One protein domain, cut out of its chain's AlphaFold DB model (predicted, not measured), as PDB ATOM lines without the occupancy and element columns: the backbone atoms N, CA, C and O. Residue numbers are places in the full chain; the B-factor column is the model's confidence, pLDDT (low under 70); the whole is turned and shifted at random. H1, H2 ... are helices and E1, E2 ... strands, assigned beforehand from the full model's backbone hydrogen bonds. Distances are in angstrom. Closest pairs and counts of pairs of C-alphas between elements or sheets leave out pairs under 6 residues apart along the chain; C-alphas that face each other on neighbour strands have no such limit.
ATOM      1  N   LEU A  36     102.471 103.466  95.628       90.25
ATOM      2  CA  LEU A  36     103.226 103.893  94.462       90.25
ATOM      3  C   LEU A  36     102.552 103.329  93.211       90.25
ATOM      4  O   LEU A  36     102.461 102.114  93.048       90.25
ATOM      5  N   TYR A  37     102.128 104.219  92.325       91.88
ATOM      6  CA  TYR A  37     101.543 103.909  91.029       91.88
ATOM      7  C   TYR A  37     102.558 104.176  89.927       91.88
ATOM      8  O   TYR A  37     103.219 105.218  89.925       91.88
ATOM      9  N   PHE A  38     102.642 103.250  88.978       92.94
ATOM     10  CA  PHE A  38     103.354 103.430  87.718       92.94
ATOM     11  C   PHE A  38     102.337 103.595  86.604       92.94
ATOM     12  O   PHE A  38     101.343 102.868  86.558       92.94
ATOM     13  N   MET A  39     102.568 104.565  85.726       93.69
ATOM     14  CA  MET A  39     101.636 104.902  84.663       93.69
ATOM     15  C   MET A  39     102.358 105.125  83.339       93.69
ATOM     16  O   MET A  39     103.362 105.839  83.279       93.69
ATOM     17  N   ASP A  40     101.775 104.573  82.280       94.94
ATOM     18  CA  ASP A  40     102.253 104.706  80.906       94.94
ATOM     19  C   ASP A  40     101.125 105.222  80.009       94.94
ATOM     20  O   ASP A  40      99.941 105.056  80.311       94.94
ATOM     21  N   GLY A  41     101.496 105.838  78.892       95.38
ATOM     22  CA  GLY A  41     100.560 106.321  77.886       95.38
ATOM     23  C   GLY A  41     101.199 106.347  76.505       95.38
ATOM     24  O   GLY A  41     102.392 106.620  76.358       95.38
ATOM     25  N   GLU A  42     100.407 106.067  75.480       96.12
ATOM     26  CA  GLU A  42     100.843 106.091  74.086       96.12
ATOM     27  C   GLU A  42      99.864 106.929  73.272       96.12
ATOM     28  O   GLU A  42      98.660 106.670  73.272       96.12
ATOM     29  N   GLY A  43     100.388 107.951  72.607       96.00
ATOM     30  CA  GLY A  43      99.659 108.735  71.626       96.00
ATOM     31  C   GLY A  43     100.250 108.572  70.225       96.00
ATOM     32  O   GLY A  43     100.982 107.625  69.939       96.00
ATOM     33  N   GLU A  44      99.907 109.484  69.324       95.81
ATOM     34  CA  GLU A  44     100.317 109.431  67.919       95.81
ATOM     35  C   GLU A  44     101.802 109.753  67.717       95.81
ATOM     36  O   GLU A  44     102.462 109.128  66.885       95.81
ATOM     37  N   ASN A  45     102.339 110.732  68.452       94.00
ATOM     38  CA  ASN A  45     103.722 111.186  68.284       94.00
ATOM     39  C   ASN A  45     104.569 110.990  69.536       94.00
ATOM     40  O   ASN A  45     105.790 111.154  69.469       94.00
ATOM     41  N   TRP A  46     103.953 110.632  70.659       92.56
ATOM     42  CA  TRP A  46     104.617 110.583  71.949       92.56
ATOM     43  C   TRP A  46     104.230 109.334  72.740       92.56
ATOM     44  O   TRP A  46     103.075 108.926  72.785       92.56
ATOM     45  N   THR A  47     105.212 108.745  73.416       91.75
ATOM     46  CA  THR A  47     104.991 107.760  74.479       91.75
ATOM     47  C   THR A  47     105.450 108.361  75.802       91.75
ATOM     48  O   THR A  47     106.583 108.837  75.897       91.75
ATOM     49  N   VAL A  48     104.605 108.296  76.826       91.19
ATOM     50  CA  VAL A  48     104.963 108.576  78.219       91.19
ATOM     51  C   VAL A  48     105.196 107.244  78.919       91.19
ATOM     52  O   VAL A  48     104.375 106.337  78.812       91.19
ATOM     53  N   ILE A  49     106.322 107.116  79.614       90.31
ATOM     54  CA  ILE A  49     106.723 105.881  80.288       90.31
ATOM     55  C   ILE A  49     107.117 106.144  81.738       90.31
ATOM     56  O   ILE A  49     107.792 107.129  82.038       90.31
ATOM     57  N   ASN A  50     106.772 105.213  82.620       88.88
ATOM     58  CA  ASN A  50     107.132 105.192  84.031       88.88
ATOM     59  C   ASN A  50     106.748 106.461  84.801       88.88
ATOM     60  O   ASN A  50     107.473 106.835  85.716       88.88
ATOM     61  N   TYR A  51     105.639 107.130  84.477       89.88
ATOM     62  CA  TYR A  51     105.167 108.233  85.314       89.88
ATOM     63  C   TYR A  51     104.799 107.696  86.700       89.88
ATOM     64  O   TYR A  51     103.978 106.784  86.814       89.88
ATOM     65  N   LYS A  52     105.440 108.220  87.748       88.75
ATOM     66  CA  LYS A  52     105.281 107.724  89.115       88.75
ATOM     67  C   LYS A  52     104.403 108.656  89.921       88.75
ATOM     68  O   LYS A  52     104.612 109.871  89.946       88.75
ATOM     69  N   VAL A  53     103.477 108.064  90.659       88.12
ATOM     70  CA  VAL A  53     102.660 108.779  91.635       88.12
ATOM     71  C   VAL A  53     102.750 108.054  92.967       88.12
ATOM     72  O   VAL A  53     102.380 106.892  93.066       88.12
ATOM     73  N   VAL A  54     103.258 108.729  93.995       87.12
ATOM     74  CA  VAL A  54     103.234 108.240  95.379       87.12
ATOM     75  C   VAL A  54     102.114 108.953  96.107       87.12
ATOM     76  O   VAL A  54     102.072 110.181  96.106       87.12
ATOM     77  N   MET A  55     101.232 108.201  96.745       83.44
ATOM     78  CA  MET A  55     100.050 108.727  97.409       83.44
ATOM     79  C   MET A  55      99.878 108.066  98.771       83.44
ATOM     80  O   MET A  55      99.862 106.843  98.868       83.44
ATOM     81  N   ASP A  56      99.727 108.866  99.818       79.44
ATOM     82  CA  ASP A  56      99.349 108.403 101.152       79.44
ATOM     83  C   ASP A  56      98.121 109.174 101.668       79.44
ATOM     84  O   ASP A  56      97.418 109.849 100.914       79.44
ATOM     85  N   GLN A  57      97.802 109.040 102.957       73.88
ATOM     86  CA  GLN A  57      96.633 109.705 103.543       73.88
ATOM     87  C   GLN A  57      96.760 111.236 103.631       73.88
ATOM     88  O   GLN A  57      95.756 111.901 103.902       73.88
ATOM     89  N   GLU A  58      97.949 111.799 103.448       71.88
ATOM     90  CA  GLU A  58      98.289 113.196 103.724       71.88
ATOM     91  C   GLU A  58      99.029 113.888 102.569       71.88
ATOM     92  O   GLU A  58      99.092 115.118 102.539       71.88
ATOM     93  N   GLN A  59      99.604 113.137 101.629       72.75
ATOM     94  CA  GLN A  59     100.465 113.655 100.571       72.75
ATOM     95  C   GLN A  59     100.278 112.897  99.258       72.75
ATOM     96  O   GLN A  59     100.107 111.679  99.225       72.75
ATOM     97  N   ILE A  60     100.416 113.636  98.159       79.19
ATOM     98  CA  ILE A  60     100.665 113.083  96.833       79.19
ATOM     99  C   ILE A  60     101.970 113.667  96.292       79.19
ATOM    100  O   ILE A  60     102.233 114.865  96.392       79.19
ATOM    101  N   LYS A  61     102.805 112.815  95.710       79.44
ATOM    102  CA  LYS A  61     104.004 113.205  94.974       79.44
ATOM    103  C   LYS A  61     103.915 112.632  93.579       79.44
ATOM    104  O   LYS A  61     103.626 111.453  93.411       79.44
ATOM    105  N   ARG A  62     104.188 113.476  92.594       80.31
ATOM    106  CA  ARG A  62     104.128 113.135  91.176       80.31
ATOM    107  C   ARG A  62     105.521 113.285  90.584       80.31
ATOM    108  O   ARG A  62     106.236 114.223  90.946       80.31
ATOM    109  N   GLY A  63     105.904 112.393  89.679       71.94
ATOM    110  CA  GLY A  63     107.039 112.637  88.800       71.94
ATOM    111  C   GLY A  63     107.821 111.433  88.331       71.94
ATOM    112  O   GLY A  63     107.359 110.302  88.387       71.94
ATOM    113  N   GLU A  64     109.016 111.728  87.820       76.62
ATOM    114  CA  GLU A  64     109.922 110.772  87.171       76.62
ATOM    115  C   GLU A  64     109.303 110.055  85.961       76.62
ATOM    116  O   GLU A  64     109.432 108.844  85.834       76.62
ATOM    117  N   ALA A  65     108.668 110.798  85.049       82.38
ATOM    118  CA  ALA A  65     108.276 110.257  83.749       82.38
ATOM    119  C   ALA A  65     109.407 110.364  82.721       82.38
ATOM    120  O   ALA A  65     110.105 111.380  82.627       82.38
ATOM    121  N   GLY A  66     109.523 109.324  81.899       83.75
ATOM    122  CA  GLY A  66     110.223 109.366  80.628       83.75
ATOM    123  C   GLY A  66     109.268 109.765  79.506       83.75
ATOM    124  O   GLY A  66     108.120 109.326  79.461       83.75
ATOM    125  N   LEU A  67     109.751 110.590  78.585       84.94
ATOM    126  CA  LEU A  67     109.054 110.959  77.363       84.94
ATOM    127  C   LEU A  67     109.803 110.374  76.170       84.94
ATOM    128  O   LEU A  67     111.027 110.409  76.124       84.94
ATOM    129  N   ARG A  68     109.097 109.860  75.166       86.19
ATOM    130  CA  ARG A  68     109.719 109.368  73.935       86.19
ATOM    131  C   ARG A  68     108.963 109.870  72.722       86.19
ATOM    132  O   ARG A  68     107.783 109.582  72.577       86.19
ATOM    133  N   TYR A  69     109.665 110.562  71.831       87.50
ATOM    134  CA  TYR A  69     109.114 110.948  70.538       87.50
ATOM    135  C   TYR A  69     109.110 109.750  69.581       87.50
ATOM    136  O   TYR A  69     110.144 109.106  69.388       87.50
ATOM    137  N   ILE A  70     107.955 109.461  68.991       90.44
ATOM    138  CA  ILE A  70     107.738 108.432  67.962       90.44
ATOM    139  C   ILE A  70     107.141 109.016  66.670       90.44
ATOM    140  O   ILE A  70     106.912 108.283  65.708       90.44
ATOM    141  N   GLY A  71     106.903 110.330  66.638       89.25
ATOM    142  CA  GLY A  71     106.367 111.025  65.476       89.25
ATOM    143  C   GLY A  71     107.349 111.110  64.304       89.25
ATOM    144  O   GLY A  71     108.551 110.869  64.418       89.25
ATOM    145  N   SER A  72     106.815 111.474  63.137       88.94
ATOM    146  CA  SER A  72     107.584 111.552  61.883       88.94
ATOM    147  C   SER A  72     108.210 112.924  61.611       88.94
ATOM    148  O   SER A  72     109.063 113.047  60.729       88.94
ATOM    149  N   LYS A  73     107.791 113.966  62.338       88.88
ATOM    150  CA  LYS A  73     108.245 115.342  62.117       88.88
ATOM    151  C   LYS A  73     109.556 115.604  62.850       88.88
ATOM    152  O   LYS A  73     109.765 115.153  63.968       88.88
ATOM    153  N   ALA A  74     110.450 116.364  62.228       87.50
ATOM    154  CA  ALA A  74     111.698 116.742  62.877       87.50
ATOM    155  C   ALA A  74     111.437 117.808  63.956       87.50
ATOM    156  O   ALA A  74     110.753 118.799  63.691       87.50
ATOM    157  N   ILE A  75     111.983 117.586  65.155       85.81
ATOM    158  CA  ILE A  75     111.819 118.453  66.338       85.81
ATOM    159  C   ILE A  75     113.157 118.802  67.019       85.81
ATOM    160  O   ILE A  75     113.177 119.411  68.082       85.81
ATOM    161  N   ASP A  76     114.291 118.404  66.438       83.75
ATOM    162  CA  ASP A  76     115.641 118.647  66.973       83.75
ATOM    163  C   ASP A  76     116.049 120.126  66.967       83.75
ATOM    164  O   ASP A  76     116.940 120.518  67.716       83.75
ATOM    165  N   GLN A  77     115.384 120.949  66.153       85.00
ATOM    166  CA  GLN A  77     115.565 122.400  66.116       85.00
ATOM    167  C   GLN A  77     114.441 123.156  66.830       85.00
ATOM    168  O   GLN A  77     114.382 124.383  66.746       85.00
ATOM    169  N   SER A  78     113.549 122.439  67.518       84.06
ATOM    170  CA  SER A  78     112.438 123.050  68.234       84.06
ATOM    171  C   SER A  78     112.943 124.025  69.288       84.06
ATOM    172  O   SER A  78     113.809 123.693  70.090       84.06
ATOM    173  N   ASP A  79     112.389 125.229  69.313       85.44
ATOM    174  CA  ASP A  79     112.658 126.253  70.323       85.44
ATOM    175  C   ASP A  79     111.552 126.326  71.389       85.44
ATOM    176  O   ASP A  79     111.574 127.222  72.241       85.44
ATOM    177  N   TYR A  80     110.591 125.396  71.349       86.81
ATOM    178  CA  TYR A  80     109.411 125.409  72.202       86.81
ATOM    179  C   TYR A  80     108.864 124.003  72.465       86.81
ATOM    180  O   TYR A  80     108.492 123.281  71.534       86.81
ATOM    181  N   TYR A  81     108.686 123.675  73.745       88.00
ATOM    182  CA  TYR A  81     107.759 122.628  74.160       88.00
ATOM    183  C   TYR A  81     107.129 122.932  75.523       88.00
ATOM    184  O   TYR A  81     107.712 123.624  76.360       88.00
ATOM    185  N   ALA A  82     105.932 122.402  75.744       88.88
ATOM    186  CA  ALA A  82     105.197 122.472  76.994       88.88
ATOM    187  C   ALA A  82     104.564 121.115  77.308       88.88
ATOM    188  O   ALA A  82     104.143 120.396  76.397       88.88
ATOM    189  N   ILE A  83     104.513 120.775  78.592       88.38
ATOM    190  CA  ILE A  83     103.895 119.548  79.092       88.38
ATOM    191  C   ILE A  83     102.959 119.916  80.233       88.38
ATOM    192  O   ILE A  83     103.363 120.605  81.170       88.38
ATOM    193  N   GLU A  84     101.738 119.401  80.175       89.88
ATOM    194  CA  GLU A  84     100.733 119.520  81.221       89.88
ATOM    195  C   GLU A  84     100.262 118.121  81.634       89.88
ATOM    196  O   GLU A  84     100.062 117.256  80.783       89.88
ATOM    197  N   VAL A  85     100.087 117.891  82.935       88.38
ATOM    198  CA  VAL A  85      99.397 116.699  83.451       88.38
ATOM    199  C   VAL A  85      98.050 117.153  83.982       88.38
ATOM    200  O   VAL A  85      97.987 118.073  84.801       88.38
ATOM    201  N   ILE A  86      96.995 116.521  83.486       89.94
ATOM    202  CA  ILE A  86      95.603 116.844  83.767       89.94
ATOM    203  C   ILE A  86      94.982 115.631  84.457       89.94
ATOM    204  O   ILE A  86      94.969 114.544  83.889       89.94
ATOM    205  N   GLU A  87      94.462 115.818  85.661       86.81
ATOM    206  CA  GLU A  87      93.752 114.803  86.446       86.81
ATOM    207  C   GLU A  87      92.341 115.344  86.709       86.81
ATOM    208  O   GLU A  87      92.196 116.477  87.153       86.81
ATOM    209  N   ASP A  88      91.289 114.595  86.363       85.25
ATOM    210  CA  ASP A  88      89.885 115.020  86.542       85.25
ATOM    211  C   ASP A  88      89.535 116.422  85.968       85.25
ATOM    212  O   ASP A  88      88.635 117.112  86.447       85.25
ATOM    213  N   ASN A  89      90.181 116.811  84.860       83.44
ATOM    214  CA  ASN A  89      90.107 118.137  84.210       83.44
ATOM    215  C   ASN A  89      90.820 119.285  84.948       83.44
ATOM    216  O   ASN A  89      90.667 120.443  84.555       83.44
ATOM    217  N   GLU A  90      91.627 118.989  85.964       84.00
ATOM    218  CA  GLU A  90      92.478 119.963  86.645       84.00
ATOM    219  C   GLU A  90      93.947 119.772  86.259       84.00
ATOM    220  O   GLU A  90      94.487 118.665  86.290       84.00
ATOM    221  N   THR A  91      94.622 120.863  85.887       85.81
ATOM    222  CA  THR A  91      96.059 120.837  85.591       85.81
ATOM    223  C   THR A  91      96.852 120.739  86.891       85.81
ATOM    224  O   THR A  91      97.004 121.724  87.613       85.81
ATOM    225  N   VAL A  92      97.403 119.558  87.165       80.88
ATOM    226  CA  VAL A  92      98.191 119.263  88.373       80.88
ATOM    227  C   VAL A  92      99.697 119.453  88.170       80.88
ATOM    228  O   VAL A  92     100.432 119.614  89.140       80.88
ATOM    229  N   TYR A  93     100.167 119.464  86.919       80.31
ATOM    230  CA  TYR A  93     101.540 119.805  86.533       80.31
ATOM    231  C   TYR A  93     101.532 120.639  85.265       80.31
ATOM    232  O   TYR A  93     100.775 120.349  84.344       80.31
ATOM    233  N   ASN A  94     102.426 121.621  85.189       82.94
ATOM    234  CA  ASN A  94     102.723 122.340  83.961       82.94
ATOM    235  C   ASN A  94     104.211 122.708  83.941       82.94
ATOM    236  O   ASN A  94     104.738 123.237  84.924       82.94
ATOM    237  N   THR A  95     104.877 122.454  82.819       79.44
ATOM    238  CA  THR A  95     106.189 123.019  82.513       79.44
ATOM    239  C   THR A  95     106.210 123.565  81.094       79.44
ATOM    240  O   THR A  95     105.655 122.971  80.169       79.44
ATOM    241  N   ILE A  96     106.891 124.695  80.914       81.81
ATOM    242  CA  ILE A  96     107.081 125.342  79.619       81.81
ATOM    243  C   ILE A  96     108.571 125.595  79.443       81.81
ATOM    244  O   ILE A  96     109.209 126.236  80.281       81.81
ATOM    245  N   HIS A  97     109.112 125.143  78.320       77.56
ATOM    246  CA  HIS A  97     110.496 125.370  77.947       77.56
ATOM    247  C   HIS A  97     110.549 126.129  76.625       77.56
ATOM    248  O   HIS A  97     109.980 125.713  75.618       77.56
ATOM    249  N   THR A  98     111.252 127.260  76.643       76.75
ATOM    250  CA  THR A  98     111.435 128.139  75.482       76.75
ATOM    251  C   THR A  98     112.894 128.562  75.377       76.75
ATOM    252  O   THR A  98     113.582 128.670  76.394       76.75
ATOM    253  N   SER A  99     113.368 128.824  74.162       71.12
ATOM    254  CA  SER A  99     114.711 129.350  73.914       71.12
ATOM    255  C   SER A  99     114.668 130.481  72.889       71.12
ATOM    256  O   SER A  99     113.944 130.412  71.899       71.12
ATOM    257  N   GLN A 100     115.455 131.537  73.114       52.75
ATOM    258  CA  GLN A 100     115.651 132.609  72.137       52.75
ATOM    259  C   GLN A 100     116.994 132.410  71.427       52.75
ATOM    260  O   GLN A 100     118.026 132.879  71.900       52.75
ATOM    261  N   GLY A 101     116.981 131.716  70.284       51.12
ATOM    262  CA  GLY A 101     118.148 131.622  69.391       51.12
ATOM    263  C   GLY A 101     118.873 130.272  69.345       51.12
ATOM    264  O   GLY A 101     119.999 130.216  68.856       51.12
ATOM    265  N   GLY A 102     118.249 129.192  69.813       58.91
ATOM    266  CA  GLY A 102     118.767 127.825  69.685       58.91
ATOM    267  C   GLY A 102     117.727 126.786  70.111       58.91
ATOM    268  O   GLY A 102     116.739 127.173  70.738       58.91
ATOM    269  N   PRO A 103     117.920 125.498  69.789       65.94
ATOM    270  CA  PRO A 103     116.960 124.467  70.147       65.94
ATOM    271  C   PRO A 103     116.820 124.346  71.662       65.94
ATOM    272  O   PRO A 103     117.804 124.329  72.401       65.94
ATOM    273  N   VAL A 104     115.583 124.222  72.120       62.84
ATOM    274  CA  VAL A 104     115.300 123.593  73.396       62.84
ATOM    275  C   VAL A 104     115.512 122.100  73.164       62.84
ATOM    276  O   VAL A 104     114.815 121.496  72.354       62.84
ATOM    277  N   GLY A 105     116.496 121.501  73.834       61.69
ATOM    278  CA  GLY A 105     116.790 120.076  73.715       61.69
ATOM    279  C   GLY A 105     115.637 119.224  74.244       61.69
ATOM    280  O   GLY A 105     115.708 118.729  75.366       61.69
ATOM    281  N   ILE A 106     114.571 119.038  73.458       66.62
ATOM    282  CA  ILE A 106     113.451 118.164  73.826       66.62
ATOM    283  C   ILE A 106     114.010 116.769  74.113       66.62
ATOM    284  O   ILE A 106     113.723 116.210  75.165       66.62
ATOM    285  N   TYR A 107     114.923 116.293  73.254       65.69
ATOM    286  CA  TYR A 107     115.671 115.041  73.417       65.69
ATOM    287  C   TYR A 107     116.465 114.945  74.727       65.69
ATOM    288  O   TYR A 107     116.569 113.863  75.297       65.69
ATOM    289  N   GLU A 108     117.003 116.060  75.222       61.53
ATOM    290  CA  GLU A 108     117.800 116.102  76.456       61.53
ATOM    291  C   GLU A 108     116.922 116.027  77.714       61.53
ATOM    292  O   GLU A 108     117.378 115.571  78.760       61.53
ATOM    293  N   ASN A 109     115.648 116.416  77.603       60.06
ATOM    294  CA  ASN A 109     114.682 116.414  78.704       60.06
ATOM    295  C   ASN A 109     113.721 115.211  78.670       60.06
ATOM    296  O   ASN A 109     112.884 115.062  79.558       60.06
ATOM    297  N   LEU A 110     113.882 114.306  77.698       62.31
ATOM    298  CA  LEU A 110     113.104 113.067  77.581       62.31
ATOM    299  C   LEU A 110     113.270 112.114  78.771       62.31
ATOM    300  O   LEU A 110     112.463 111.210  78.952       62.31
ATOM    301  N   GLY A 111     114.335 112.270  79.560       53.84
ATOM    302  CA  GLY A 111     114.689 111.322  80.614       53.84
ATOM    303  C   GLY A 111     114.066 111.581  81.983       53.84
ATOM    304  O   GLY A 111     114.141 110.687  82.816       53.84
ATOM    305  N   ASN A 112     113.520 112.774  82.250       59.12
ATOM    306  CA  ASN A 112     112.967 113.130  83.562       59.12
ATOM    307  C   ASN A 112     112.096 114.393  83.472       59.12
ATOM    308  O   ASN A 112     112.610 115.510  83.561       59.12
ATOM    309  N   PHE A 113     110.778 114.230  83.368       62.72
ATOM    310  CA  PHE A 113     109.819 115.320  83.569       62.72
ATOM    311  C   PHE A 113     108.761 114.941  84.618       62.72
ATOM    312  O   PHE A 113     108.664 113.789  85.047       62.72
ATOM    313  N   GLY A 114     107.993 115.927  85.090       51.44
ATOM    314  CA  GLY A 114     106.856 115.686  85.986       51.44
ATOM    315  C   GLY A 114     107.165 115.695  87.482       51.44
ATOM    316  O   GLY A 114     106.250 115.470  88.263       51.44
ATOM    317  N   SER A 115     108.407 115.957  87.914       53.31
ATOM    318  CA  SER A 115     108.741 116.025  89.347       53.31
ATOM    319  C   SER A 115     108.104 117.246  90.017       53.31
ATOM    320  O   SER A 115     108.711 118.318  90.073       53.31
ATOM    321  N   ILE A 116     106.916 117.062  90.593       52.38
ATOM    322  CA  ILE A 116     106.341 117.969  91.583       52.38
ATOM    323  C   ILE A 116     106.385 117.301  92.950       52.38
ATOM    324  O   ILE A 116     105.786 116.256  93.197       52.38
ATOM    325  N   THR A 117     107.015 118.002  93.888       48.94
ATOM    326  CA  THR A 117     106.693 117.856  95.305       48.94
ATOM    327  C   THR A 117     105.841 119.055  95.705       48.94
ATOM    328  O   THR A 117     106.363 120.161  95.822       48.94
ATOM    329  N   ALA A 118     104.541 118.848  95.897       41.72
ATOM    330  CA  ALA A 118     103.640 119.842  96.465       41.72
ATOM    331  C   ALA A 118     102.932 119.203  97.668       41.72
ATOM    332  O   ALA A 118     102.524 118.045  97.573       41.72
ATOM    333  N   PRO A 119     102.832 119.891  98.819       43.88
ATOM    334  CA  PRO A 119     101.923 119.449  99.871       43.88
ATOM    335  C   PRO A 119     100.492 119.468  99.323       43.88
ATOM    336  O   PRO A 119     100.173 120.366  98.544       43.88
ATOM    337  N   LEU A 120      99.641 118.527  99.748       49.88
ATOM    338  CA  LEU A 120      98.201 118.662  99.517       49.88
ATOM    339  C   LEU A 120      97.753 119.995 100.139       49.88
ATOM    340  O   LEU A 120      97.957 120.238 101.334       49.88
ATOM    341  N   GLY A 121      97.208 120.887  99.318       46.22
ATOM    342  CA  GLY A 121      96.498 122.074  99.761       46.22
ATOM    343  C   GLY A 121      95.314 121.692 100.648       46.22
ATOM    344  O   GLY A 121      94.759 120.601 100.542       46.22
ATOM    345  N   ALA A 122      94.905 122.594 101.544       44.81
ATOM    346  CA  ALA A 122      93.767 122.359 102.442       44.81
ATOM    347  C   ALA A 122      92.439 122.102 101.696       44.81
ATOM    348  O   ALA A 122      91.526 121.516 102.278       44.81
ATOM    349  N   ASP A 123      92.372 122.516 100.429       46.28
ATOM    350  CA  ASP A 123      91.225 122.371  99.532       46.28
ATOM    351  C   ASP A 123      91.489 121.370  98.391       46.28
ATOM    352  O   ASP A 123      90.627 121.191  97.531       46.28
ATOM    353  N   ASP A 124      92.656 120.711  98.370       50.38
ATOM    354  CA  ASP A 124      92.958 119.707  97.354       50.38
ATOM    355  C   ASP A 124      92.050 118.499  97.596       50.38
ATOM    356  O   ASP A 124      92.065 117.880  98.669       50.38
ATOM    357  N   ILE A 125      91.242 118.152  96.591       53.53
ATOM    358  CA  ILE A 125      90.520 116.881  96.575       53.53
ATOM    359  C   ILE A 125      91.579 115.801  96.757       53.53
ATOM    360  O   ILE A 125      92.526 115.737  95.975       53.53
ATOM    361  N   LYS A 126      91.447 114.976  97.805       62.50
ATOM    362  CA  LYS A 126      92.331 113.822  97.982       62.50
ATOM    363  C   LYS A 126      92.241 112.999  96.703       62.50
ATOM    364  O   LYS A 126      91.158 112.472  96.445       62.50
ATOM    365  N   PRO A 127      93.324 112.910  95.914       64.31
ATOM    366  CA  PRO A 127      93.280 112.140  94.693       64.31
ATOM    367  C   PRO A 127      92.953 110.709  95.096       64.31
ATOM    368  O   PRO A 127      93.576 110.135  95.990       64.31
ATOM    369  N   GLU A 128      91.892 110.167  94.521       76.19
ATOM    370  CA  GLU A 128      91.586 108.754  94.660       76.19
ATOM    371  C   GLU A 128      92.271 108.009  93.519       76.19
ATOM    372  O   GLU A 128      92.671 108.592  92.509       76.19
ATOM    373  N   ARG A 129      92.381 106.684  93.635       81.62
ATOM    374  CA  ARG A 129      92.870 105.851  92.526       81.62
ATOM    375  C   ARG A 129      92.107 106.142  91.219       81.62
ATOM    376  O   ARG A 129      92.697 106.103  90.149       81.62
ATOM    377  N   THR A 130      90.819 106.468  91.315       81.69
ATOM    378  CA  THR A 130      89.950 106.868  90.196       81.69
ATOM    379  C   THR A 130      90.377 108.179  89.533       81.69
ATOM    380  O   THR A 130      90.284 108.282  88.314       81.69
ATOM    381  N   SER A 131      90.907 109.143  90.289       80.81
ATOM    382  CA  SER A 131      91.477 110.377  89.730       80.81
ATOM    383  C   SER A 131      92.694 110.082  88.858       80.81
ATOM    384  O   SER A 131      92.846 110.653  87.779       80.81
ATOM    385  N   LEU A 132      93.526 109.118  89.272       86.75
ATOM    386  CA  LEU A 132      94.676 108.681  88.478       86.75
ATOM    387  C   LEU A 132      94.243 107.982  87.181       86.75
ATOM    388  O   LEU A 132      94.873 108.175  86.145       86.75
ATOM    389  N   GLU A 133      93.147 107.222  87.192       88.81
ATOM    390  CA  GLU A 133      92.609 106.572  85.983       88.81
ATOM    391  C   GLU A 133      92.131 107.567  84.914       88.81
ATOM    392  O   GLU A 133      92.071 107.212  83.739       88.81
ATOM    393  N   ASN A 134      91.852 108.814  85.300       90.69
ATOM    394  CA  ASN A 134      91.461 109.891  84.392       90.69
ATOM    395  C   ASN A 134      92.634 110.813  84.015       90.69
ATOM    396  O   ASN A 134      92.413 111.913  83.505       90.69
ATOM    397  N   THR A 135      93.877 110.395  84.275       91.38
ATOM    398  CA  THR A 135      95.059 111.210  83.976       91.38
ATOM    399  C   THR A 135      95.296 111.314  82.471       91.38
ATOM    400  O   THR A 135      95.341 110.314  81.752       91.38
ATOM    401  N   ILE A 136      95.529 112.537  82.002       94.56
ATOM    402  CA  ILE A 136      95.913 112.864  80.631       94.56
ATOM    403  C   ILE A 136      97.213 113.664  80.672       94.56
ATOM    404  O   ILE A 136      97.335 114.631  81.422       94.56
ATOM    405  N   VAL A 137      98.174 113.299  79.828       92.62
ATOM    406  CA  VAL A 137      99.349 114.132  79.556       92.62
ATOM    407  C   VAL A 137      99.108 114.898  78.263       92.62
ATOM    408  O   VAL A 137      98.928 114.295  77.208       92.62
ATOM    409  N   GLN A 138      99.113 116.225  78.333       94.94
ATOM    410  CA  GLN A 138      99.056 117.090  77.161       94.94
ATOM    411  C   GLN A 138     100.459 117.590  76.823       94.94
ATOM    412  O   GLN A 138     101.156 118.143  77.673       94.94
ATOM    413  N   ILE A 139     100.871 117.416  75.570       92.06
ATOM    414  CA  ILE A 139     102.176 117.860  75.075       92.06
ATOM    415  C   ILE A 139     101.945 118.818  73.925       92.06
ATOM    416  O   ILE A 139     101.259 118.486  72.964       92.06
ATOM    417  N   THR A 140     102.548 119.999  74.014       93.88
ATOM    418  CA  THR A 140     102.543 120.989  72.937       93.88
ATOM    419  C   THR A 140     103.976 121.256  72.513       93.88
ATOM    420  O   THR A 140     104.830 121.514  73.355       93.88
ATOM    421  N   TRP A 141     104.273 121.194  71.219       91.75
ATOM    422  CA  TRP A 141     105.631 121.390  70.709       91.75
ATOM    423  C   TRP A 141     105.620 122.122  69.377       91.75
ATOM    424  O   TRP A 141     104.634 122.093  68.642       91.75
ATOM    425  N   LYS A 142     106.735 122.774  69.054       91.75
ATOM    426  CA  LYS A 142     106.957 123.372  67.737       91.75
ATOM    427  C   LYS A 142     107.858 122.465  66.906       91.75
ATOM    428  O   LYS A 142     108.901 122.038  67.396       91.75
ATOM    429  N   ASP A 143     107.471 122.142  65.680       91.69
ATOM    430  CA  ASP A 143     108.344 121.398  64.767       91.69
ATOM    431  C   ASP A 143     109.407 122.306  64.123       91.69
ATOM    432  O   ASP A 143     109.395 123.533  64.264       91.69
ATOM    433  N   ASN A 144     110.348 121.707  63.394       90.62
ATOM    434  CA  ASN A 144     111.410 122.451  62.715       90.62
ATOM    435  C   ASN A 144     110.894 123.352  61.575       90.62
ATOM    436  O   ASN A 144     111.629 124.216  61.097       90.62
ATOM    437  N   GLN A 145     109.657 123.157  61.109       92.25
ATOM    438  CA  GLN A 145     108.995 124.037  60.138       92.25
ATOM    439  C   GLN A 145     108.345 125.249  60.823       92.25
ATOM    440  O   GLN A 145     107.924 126.193  60.154       92.25
ATOM    441  N   GLY A 146     108.317 125.250  62.154       90.69
ATOM    442  CA  GLY A 146     107.735 126.289  62.979       90.69
ATOM    443  C   GLY A 146     106.242 126.116  63.240       90.69
ATOM    444  O   GLY A 146     105.634 127.023  63.810       90.69
ATOM    445  N   GLU A 147     105.655 124.981  62.856       94.50
ATOM    446  CA  GLU A 147     104.265 124.657  63.158       94.50
ATOM    447  C   GLU A 147     104.141 124.169  64.603       94.50
ATOM    448  O   GLU A 147     104.967 123.393  65.084       94.50
ATOM    449  N   ILE A 148     103.092 124.618  65.292       94.44
ATOM    450  CA  ILE A 148     102.780 124.189  66.656       94.44
ATOM    451  C   ILE A 148     101.809 123.015  66.594       94.44
ATOM    452  O   ILE A 148     100.767 123.096  65.944       94.44
ATOM    453  N   HIS A 149     102.144 121.958  67.323       95.38
ATOM    454  CA  HIS A 149     101.354 120.743  67.484       95.38
ATOM    455  C   HIS A 149     100.953 120.582  68.940       95.38
ATOM    456  O   HIS A 149     101.657 121.053  69.834       95.38
ATOM    457  N   SER A 150      99.830 119.909  69.167       95.94
ATOM    458  CA  SER A 150      99.363 119.548  70.499       95.94
ATOM    459  C   SER A 150      98.735 118.162  70.460       95.94
ATOM    460  O   SER A 150      98.045 117.820  69.499       95.94
ATOM    461  N   GLU A 151      98.994 117.370  71.490       96.06
ATOM    462  CA  GLU A 151      98.534 115.993  71.606       96.06
ATOM    463  C   GLU A 151      98.144 115.695  73.052       96.06
ATOM    464  O   GLU A 151      98.820 116.138  73.982       96.06
ATOM    465  N   GLN A 152      97.061 114.941  73.228       97.25
ATOM    466  CA  GLN A 152      96.611 114.440  74.523       97.25
ATOM    467  C   GLN A 152      96.827 112.931  74.581       97.25
ATOM    468  O   GLN A 152      96.369 112.200  73.705       97.25
ATOM    469  N   ILE A 153      97.511 112.481  75.627       96.62
ATOM    470  CA  ILE A 153      97.916 111.095  75.837       96.62
ATOM    471  C   ILE A 153      97.189 110.588  77.083       96.62
ATOM    472  O   ILE A 153      97.540 110.992  78.197       96.62
ATOM    473  N   PRO A 154      96.165 109.734  76.926       96.62
ATOM    474  CA  PRO A 154      95.539 109.064  78.055       96.62
ATOM    475  C   PRO A 154      96.559 108.172  78.762       96.62
ATOM    476  O   PRO A 154      97.267 107.394  78.116       96.62
ATOM    477  N   MET A 155      96.626 108.278  80.084       94.62
ATOM    478  CA  MET A 155      97.516 107.464  80.901       94.62
ATOM    479  C   MET A 155      96.765 106.264  81.473       94.62
ATOM    480  O   MET A 155      95.559 106.299  81.700       94.62
ATOM    481  N   SER A 156      97.482 105.179  81.723       95.50
ATOM    482  CA  SER A 156      96.948 103.977  82.358       95.50
ATOM    483  C   SER A 156      97.893 103.496  83.444       95.50
ATOM    484  O   SER A 156      99.108 103.493  83.252       95.50
ATOM    485  N   ILE A 157      97.333 103.066  84.576       94.62
ATOM    486  CA  ILE A 157      98.101 102.430  85.649       94.62
ATOM    487  C   ILE A 157      98.608 101.080  85.136       94.62
ATOM    488  O   ILE A 157      97.815 100.218  84.755       94.62
ATOM    489  N   THR A 158      99.923 100.903  85.131       95.38
ATOM    490  CA  THR A 158     100.589  99.665  84.716       95.38
ATOM    491  C   THR A 158     100.992  98.798  85.900       95.38
ATOM    492  O   THR A 158     101.002  97.575  85.765       95.38
ATOM    493  N   ASP A 159     101.274  99.406  87.056       93.56
ATOM    494  CA  ASP A 159     101.606  98.701  88.297       93.56
ATOM    495  C   ASP A 159     101.239  99.527  89.547       93.56
ATOM    496  O   ASP A 159     101.155 100.759  89.498       93.56
ATOM    497  N   GLU A 160     101.030  98.838  90.670       92.88
ATOM    498  CA  GLU A 160     100.684  99.411  91.975       92.88
ATOM    499  C   GLU A 160     101.428  98.670  93.097       92.88
ATOM    500  O   GLU A 160     101.330  97.450  93.236       92.88
ATOM    501  N   ILE A 161     102.151  99.420  93.934       90.88
ATOM    502  CA  ILE A 161     102.928  98.888  95.058       90.88
ATOM    503  C   ILE A 161     102.522  99.604  96.345       90.88
ATOM    504  O   ILE A 161     102.687 100.815  96.460       90.88
ATOM    505  N   THR A 162     102.064  98.854  97.347       89.44
ATOM    506  CA  THR A 162     101.869  99.376  98.709       89.44
ATOM    507  C   THR A 162     103.190  99.340  99.482       89.44
ATOM    508  O   THR A 162     103.858  98.301  99.518       89.44
ATOM    509  N   ILE A 163     103.558 100.464 100.097       81.38
ATOM    510  CA  ILE A 163     104.804 100.707 100.842       81.38
ATOM    511  C   ILE A 163     104.537 101.214 102.261       81.38
ATOM    512  O   ILE A 163     103.484 101.857 102.495       81.38
TER     513      ILE A 163
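AT A GLANCE: This is residues 36 to 163 of the 163 residues of an uncharacterized protein of Paenibacillus lutimineralis (UniProt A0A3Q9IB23). This is an elongated sandwich of two twisted sheets, E1 E2 E3 E4 E9 and E6 E5 E7 E8, face to face with their strands crossed at 49 degrees. The short helices H1 and H2 sit at opposite sides of it, joined by a long link, residues 110 to 128, of which residues 116 to 117 pair with E3. The printed part has 128 residues, with named elements in the order E1 E2 E3 E4 E5 E6 H1 H2 E7 E8 E9; the class is mostly strand. The first sheet is branched, with antiparallel pairs; the second has the order E6 E5 E7 E8, all antiparallel. The whole is compact, with a radius of gyration of the C-alphas of 15.2 A and spans of 47 by 27 by 23 A.

IN THESE COORDINATES: E1, residues 36 to 42, begins at C-alpha 36 (103.226, 103.893, 94.462) and is 20.6 A long. E2, residues 46 to 55, is 25.9 A long; E3, residues 60 to 63, runs on into E4, residues 66 to 69, at 40 degrees. E5, residues 80 to 87, is 23.7 A long, and E6, residues 90 to 98, is 23.5 A long and bends by 57 degrees at residue 93. H1 is residues 106 to 109 and H2 residues 129 to 133. E7, residues 136 to 142, is 20.0 A long and E8, residues 148 to 154, 20.3 A. E8 runs on at 52 degrees into E9, residues 156 to 162, which ends at C-alpha 162 (101.869, 99.376, 98.709).

HOW THE PARTS SIT: E1, E2 and E3 form a meander, each strand the antiparallel neighbour of the one before; N 39 and O 51 are 2.8 A apart, N 54 and O 61 2.8 A. E3 and E4 lie on one side of E2, E1 on the other side; N 47 of E2 and O 68 of E4 are within hydrogen-bond range at 2.8 A. E9 is antiparallel to E1, with N 38 and O 159 at 2.9 A. In the other sheet, N 83 and O 95 of the hairpin E5 and E6 are 2.9 A apart, N 84 and O 138 of E5 and E7 2.9 A, and N 139 and O 151 of the hairpin E7 and E8 2.9 A. E6, H1 H2 and E7 form a split strand-helix-strand unit, two strands running the same way with E5 between them; its crossover is right-handed. Between the sheets, the closest C-alphas of E1 and E8, those of Gly 41 and Pro 154, are 5.7 A apart. H1 and H2 each only graze both sheets. The O i to N i+4 pair of H2 is within hydrogen-bond range; H1 is too short for one.

THE WHOLE: The C-alphas of Gln 57 and Gln 145, the two farthest apart, are 47.4 A apart. The printed part has no cut. The link H1 to H2, 19 residues, is long. Mean pLDDT of the printed part is 80.7; residues 100 to 127 are under 70.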